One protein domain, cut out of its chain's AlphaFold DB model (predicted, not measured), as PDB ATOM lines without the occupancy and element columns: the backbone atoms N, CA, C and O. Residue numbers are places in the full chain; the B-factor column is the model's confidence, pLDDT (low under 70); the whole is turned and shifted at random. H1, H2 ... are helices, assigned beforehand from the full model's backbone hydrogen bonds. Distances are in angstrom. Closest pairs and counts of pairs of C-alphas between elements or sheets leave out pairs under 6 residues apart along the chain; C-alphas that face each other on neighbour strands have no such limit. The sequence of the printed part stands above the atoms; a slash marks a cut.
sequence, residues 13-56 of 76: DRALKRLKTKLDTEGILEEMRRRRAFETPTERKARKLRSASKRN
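What this domain is: This is residues 13 to 56 of the 76 residues of the protein "30S ribosomal protein S21" of Verrucomicrobiales bacterium VVV1 (UniProt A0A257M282). The longest helix, H3, is one arm of a wide open hook; H1 and the short H2, one after the other with a step between them, are the other arm, and residues 35 to 40 make the turn that joins the two. The space between the arms is empty, and residues 13 to 19 of H1 and 48 to 56 of H3 stick out at the two ends. The printed part has 44 residues with three named helices, in the order H1, H2, H3, and no named strand; its class is all helix. It is only just loose, close to extended, with a radius of gyration of the C-alphas of 13.5 A, and it is only just flat, spanning 40 by 26 by 11 A.

How they stand to each other: Start at H3, residues 41 to 56, which touches no helix. It is apart from H2, residues 28 to 34, and also from H1, residues 13 to 25. Look next at Leu 23 and Leu 29, the closest C-alphas of H1 and H2, 6.8 A apart: these two helices are close but not clearly touching, with 2 pairs of C-alphas within 8 A. They run the same way at a steep tilt of 53 degrees. In H1, H2 and H3 every O i to N i+4 pair is within hydrogen-bond range.

Where its parts are: Find C-alpha 41 at (0.886, 25.037, -7.812); from there H3 runs 22.7 A to C-alpha 56 at (-17.800, 28.939, -20.060). Go back to C-alpha 13 at (-34.652, 38.601, 5.204), where H1 begins; it runs 18.2 A to Thr 25. H2 runs 9.7 A from Ile 28 to Arg 34.

The domain as a whole: The C-alphas of Asp 13 and Thr 42 are the two farthest apart, at 40.7 A. The printed part has no cut. The link from H1 to H2 is tight, and the one from H2 to H3 is short. The mean pLDDT of the printed part is 92.1, and no printed residue is under 70.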
ATOM      1  N   ASP A  13     -35.113  39.720   6.033       89.88
ATOM      2  CA  ASP A  13     -34.652  38.601   5.204       89.88
ATOM      3  C   ASP A  13     -34.239  39.016   3.790       89.88
ATOM      4  O   ASP A  13     -33.312  38.449   3.203       89.88
ATOM      5  N   ARG A  14     -34.905  40.025   3.217       90.56
ATOM      6  CA  ARG A  14     -34.566  40.531   1.883       90.56
ATOM      7  C   ARG A  14     -33.245  41.288   1.914       90.56
ATOM      8  O   ARG A  14     -32.422  41.091   1.018       90.56
ATOM      9  N   ALA A  15     -33.000  42.075   2.959       90.56
ATOM     10  CA  ALA A  15     -31.720  42.745   3.156       90.56
ATOM     11  C   ALA A  15     -30.574  41.731   3.333       90.56
ATOM     12  O   ALA A  15     -29.534  41.863   2.682       90.56
ATOM     13  N   LEU A  16     -30.795  40.671   4.122       90.38
ATOM     14  CA  LEU A  16     -29.824  39.589   4.322       90.38
ATOM     15  C   LEU A  16     -29.528  38.828   3.023       90.38
ATOM     16  O   LEU A  16     -28.362  38.592   2.699       90.38
ATOM     17  N   LYS A  17     -30.556  38.506   2.227       91.69
ATOM     18  CA  LYS A  17     -30.376  37.881   0.906       91.69
ATOM     19  C   LYS A  17     -29.552  38.765  -0.027       91.69
ATOM     20  O   LYS A  17     -28.616  38.270  -0.647       91.69
ATOM     21  N   ARG A  18     -29.841  40.071  -0.095       91.12
ATOM     22  CA  ARG A  18     -29.060  41.019  -0.912       91.12
ATOM     23  C   ARG A  18     -27.603  41.085  -0.464       91.12
ATOM     24  O   ARG A  18     -26.713  41.114  -1.311       91.12
ATOM     25  N   LEU A  19     -27.357  41.090   0.846       91.06
ATOM     26  CA  LEU A  19     -26.002  41.098   1.391       91.06
ATOM     27  C   LEU A  19     -25.255  39.821   1.003       91.06
ATOM     28  O   LEU A  19     -24.153  39.905   0.468       91.06
ATOM     29  N   LYS A  20     -25.883  38.655   1.186       91.38
ATOM     30  CA  LYS A  20     -25.322  37.367   0.771       91.38
ATOM     31  C   LYS A  20     -25.000  37.348  -0.723       91.38
ATOM     32  O   LYS A  20     -23.880  37.006  -1.084       91.38
ATOM     33  N   THR A  21     -25.930  37.769  -1.582       92.06
ATOM     34  CA  THR A  21     -25.695  37.817  -3.033       92.06
ATOM     35  C   THR A  21     -24.520  38.723  -3.385       92.06
ATOM     36  O   THR A  21     -23.697  38.331  -4.200       92.06
ATOM     37  N   LYS A  22     -24.379  39.902  -2.760       91.44
ATOM     38  CA  LYS A  22     -23.202  40.761  -2.982       91.44
ATOM     39  C   LYS A  22     -21.899  40.054  -2.593       91.44
ATOM     40  O   LYS A  22     -20.956  40.062  -3.374       91.44
ATOM     41  N   LEU A  23     -21.862  39.404  -1.427       91.19
ATOM     42  CA  LEU A  23     -20.685  38.660  -0.957       91.19
ATOM     43  C   LEU A  23     -20.338  37.465  -1.860       91.19
ATOM     44  O   LEU A  23     -19.156  37.177  -2.059       91.19
ATOM     45  N   ASP A  24     -21.354  36.794  -2.409       90.69
ATOM     46  CA  ASP A  24     -21.198  35.697  -3.367       90.69
ATOM     47  C   ASP A  24     -20.680  36.212  -4.723       90.69
ATOM     48  O   ASP A  24     -19.733  35.646  -5.266       90.69
ATOM     49  N   THR A  25     -21.231  37.316  -5.246       90.12
ATOM     50  CA  THR A  25     -20.787  37.953  -6.503       90.12
ATOM     51  C   THR A  25     -19.342  38.433  -6.422       90.12
ATOM     52  O   THR A  25     -18.580  38.282  -7.374       90.12
ATOM     53  N   GLU A  26     -18.942  38.990  -5.281       90.44
ATOM     54  CA  GLU A  26     -17.562  39.415  -5.037       90.44
ATOM     55  C   GLU A  26     -16.604  38.234  -4.786       90.44
ATOM     56  O   GLU A  26     -15.390  38.427  -4.725       90.44
ATOM     57  N   GLY A  27     -17.122  37.009  -4.633       89.94
ATOM     58  CA  GLY A  27     -16.325  35.791  -4.471       89.94
ATOM     59  C   GLY A  27     -15.615  35.661  -3.120       89.94
ATOM     60  O   GLY A  27     -14.764  34.787  -2.956       89.94
ATOM     61  N   ILE A  28     -15.954  36.489  -2.126       90.56
ATOM     62  CA  ILE A  28     -15.252  36.529  -0.828       90.56
ATOM     63  C   ILE A  28     -15.384  35.197  -0.092       90.56
ATOM     64  O   ILE A  28     -14.406  34.679   0.442       90.56
ATOM     65  N   LEU A  29     -16.582  34.607  -0.091       89.38
ATOM     66  CA  LEU A  29     -16.817  33.320   0.566       89.38
ATOM     67  C   LEU A  29     -16.100  32.158  -0.141       89.38
ATOM     68  O   LEU A  29     -15.782  31.154   0.502       89.38
ATOM     69  N   GLU A  30     -15.849  32.262  -1.447       90.12
ATOM     70  CA  GLU A  30     -15.038  31.290  -2.191       90.12
ATOM     71  C   GLU A  30     -13.555  31.455  -1.837       90.12
ATOM     72  O   GLU A  30     -12.876  30.481  -1.515       90.12
ATOM     73  N   GLU A  31     -13.073  32.697  -1.796       91.31
ATOM     74  CA  GLU A  31     -11.687  33.023  -1.467       91.31
ATOM     75  C   GLU A  31     -11.330  32.663  -0.018       91.31
ATOM     76  O   GLU A  31     -10.266  32.097   0.235       91.31
ATOM     77  N   MET A  32     -12.236  32.907   0.935       92.69
ATOM     78  CA  MET A  32     -12.066  32.473   2.322       92.69
ATOM     79  C   MET A  32     -11.927  30.957   2.421       92.69
ATOM     80  O   MET A  32     -11.032  30.481   3.109       92.69
ATOM     81  N   ARG A  33     -12.779  30.188   1.724       91.56
ATOM     82  CA  ARG A  33     -12.669  28.718   1.698       91.56
ATOM     83  C   ARG A  33     -11.350  28.270   1.079       91.56
ATOM     84  O   ARG A  33     -10.719  27.369   1.617       91.56
ATOM     85  N   ARG A  34     -10.916  28.927   0.002       91.62
ATOM     86  CA  ARG A  34      -9.648  28.634  -0.677       91.62
ATOM     87  C   ARG A  34      -8.432  28.854   0.223       91.62
ATOM     88  O   ARG A  34      -7.483  28.093   0.139       91.62
ATOM     89  N   ARG A  35      -8.452  29.889   1.069       93.56
ATOM     90  CA  ARG A  35      -7.334  30.236   1.966       93.56
ATOM     91  C   ARG A  35      -7.269  29.407   3.251       93.56
ATOM     92  O   ARG A  35      -6.317  29.579   4.001       93.56
ATOM     93  N   ARG A  36      -8.242  28.525   3.520       93.75
ATOM     94  CA  ARG A  36      -8.244  27.675   4.732       93.75
ATOM     95  C   ARG A  36      -7.084  26.685   4.779       93.75
ATOM     96  O   ARG A  36      -6.678  26.300   5.865       93.75
ATOM     97  N   ALA A  37      -6.584  26.265   3.622       93.44
ATOM     98  CA  ALA A  37      -5.461  25.352   3.504       93.44
ATOM     99  C   ALA A  37      -4.532  25.809   2.375       93.44
ATOM    100  O   ALA A  37      -4.930  26.569   1.486       93.44
ATOM    101  N   PHE A  38      -3.285  25.346   2.420       93.88
ATOM    102  CA  PHE A  38      -2.339  25.568   1.337       93.88
ATOM    103  C   PHE A  38      -2.788  24.821   0.070       93.88
ATOM    104  O   PHE A  38      -3.205  23.670   0.135       93.88
ATOM    105  N   GLU A  39      -2.693  25.491  -1.079       93.81
ATOM    106  CA  GLU A  39      -2.979  24.933  -2.407       93.81
ATOM    107  C   GLU A  39      -1.662  24.894  -3.190       93.81
ATOM    108  O   GLU A  39      -1.058  25.947  -3.457       93.81
ATOM    109  N   THR A  40      -1.232  23.695  -3.578       96.38
ATOM    110  CA  THR A  40      -0.024  23.499  -4.384       96.38
ATOM    111  C   THR A  40      -0.167  24.160  -5.765       96.38
ATOM    112  O   THR A  40      -1.280  24.417  -6.247       96.38
ATOM    113  N   PRO A  41       0.944  24.443  -6.474       95.19
ATOM    114  CA  PRO A  41       0.886  25.037  -7.812       95.19
ATOM    115  C   PRO A  41       0.063  24.211  -8.814       95.19
ATOM    116  O   PRO A  41      -0.635  24.780  -9.658       95.19
ATOM    117  N   THR A  42       0.117  22.882  -8.708       95.94
ATOM    118  CA  THR A  42      -0.628  21.949  -9.564       95.94
ATOM    119  C   THR A  42      -2.125  22.009  -9.281       95.94
ATOM    120  O   THR A  42      -2.920  22.186 -10.206       95.94
ATOM    121  N   GLU A  43      -2.524  21.969  -8.009       94.19
ATOM    122  CA  GLU A  43      -3.930  22.098  -7.604       94.19
ATOM    123  C   GLU A  43      -4.512  23.449  -8.029       94.19
ATOM    124  O   GLU A  43      -5.616  23.511  -8.577       94.19
ATOM    125  N   ARG A  44      -3.718  24.521  -7.911       93.56
ATOM    126  CA  ARG A  44      -4.088  25.862  -8.379       93.56
ATOM    127  C   ARG A  44      -4.374  25.894  -9.877       93.56
ATOM    128  O   ARG A  44      -5.345  26.530 -10.299       93.56
ATOM    129  N   LYS A  45      -3.543  25.234 -10.692       94.94
ATOM    130  CA  LYS A  45      -3.765  25.104 -12.143       94.94
ATOM    131  C   LYS A  45      -5.048  24.316 -12.423       94.94
ATOM    132  O   LYS A  45      -5.907  24.805 -13.158       94.94
ATOM    133  N   ALA A  46      -5.228  23.166 -11.775       94.69
ATOM    134  CA  ALA A  46      -6.415  22.326 -11.937       94.69
ATOM    135  C   ALA A  46      -7.713  23.057 -11.545       94.69
ATOM    136  O   ALA A  46      -8.721  22.978 -12.250       94.69
ATOM    137  N   ARG A  47      -7.710  23.824 -10.449       93.50
ATOM    138  CA  ARG A  47      -8.850  24.658 -10.036       93.50
ATOM    139  C   ARG A  47      -9.177  25.725 -11.075       93.50
ATOM    140  O   ARG A  47     -10.338  25.854 -11.452       93.50
ATOM    141  N   LYS A  48      -8.175  26.467 -11.564       92.88
ATOM    142  CA  LYS A  48      -8.381  27.514 -12.581       92.88
ATOM    143  C   LYS A  48      -9.031  26.954 -13.847       92.88
ATOM    144  O   LYS A  48      -9.994  27.546 -14.331       92.88
ATOM    145  N   LEU A  49      -8.557  25.805 -14.331       94.69
ATOM    146  CA  LEU A  49      -9.128  25.119 -15.493       94.69
ATOM    147  C   LEU A  49     -10.583  24.695 -15.243       94.69
ATOM    148  O   LEU A  49     -11.459  25.001 -16.054       94.69
ATOM    149  N   ARG A  50     -10.868  24.073 -14.091       92.88
ATOM    150  CA  ARG A  50     -12.235  23.676 -13.706       92.88
ATOM    151  C   ARG A  50     -13.184  24.874 -13.619       92.88
ATOM    152  O   ARG A  50     -14.271  24.830 -14.196       92.88
ATOM    153  N   SER A  51     -12.783  25.955 -12.949       91.44
ATOM    154  CA  SER A  51     -13.608  27.162 -12.817       91.44
ATOM    155  C   SER A  51     -13.828  27.859 -14.163       91.44
ATOM    156  O   SER A  51     -14.938  28.310 -14.439       91.44
ATOM    157  N   ALA A  52     -12.812  27.920 -15.030       92.56
ATOM    158  CA  ALA A  52     -12.941  28.482 -16.374       92.56
ATOM    159  C   ALA A  52     -13.917  27.671 -17.241       92.56
ATOM    160  O   ALA A  52     -14.854  28.246 -17.793       92.56
ATOM    161  N   SER A  53     -13.756  26.344 -17.281       93.06
ATOM    162  CA  SER A  53     -14.646  25.440 -18.020       93.06
ATOM    163  C   SER A  53     -16.092  25.535 -17.523       93.06
ATOM    164  O   SER A  53     -17.014  25.719 -18.319       93.06
ATOM    165  N   LYS A  54     -16.306  25.530 -16.199       90.69
ATOM    166  CA  LYS A  54     -17.642  25.685 -15.602       90.69
ATOM    167  C   LYS A  54     -18.293  27.017 -15.984       90.69
ATOM    168  O   LYS A  54     -19.459  27.021 -16.374       90.69
ATOM    169  N   ARG A  55     -17.560  28.136 -15.895       88.88
ATOM    170  CA  ARG A  55     -18.075  29.464 -16.280       88.88
ATOM    171  C   ARG A  55     -18.413  29.530 -17.764       88.88
ATOM    172  O   ARG A  55     -19.479  30.031 -18.104       88.88
ATOM    173  N   ASN A  56     -17.549  28.991 -18.624       90.81
ATOM    174  CA  ASN A  56     -17.800  28.939 -20.060       90.81
ATOM    175  C   ASN A  56     -19.059  28.115 -20.363       90.81
ATOM    176  O   ASN A  56     -19.964  28.598 -21.032       90.81
TER     177      ASN A  56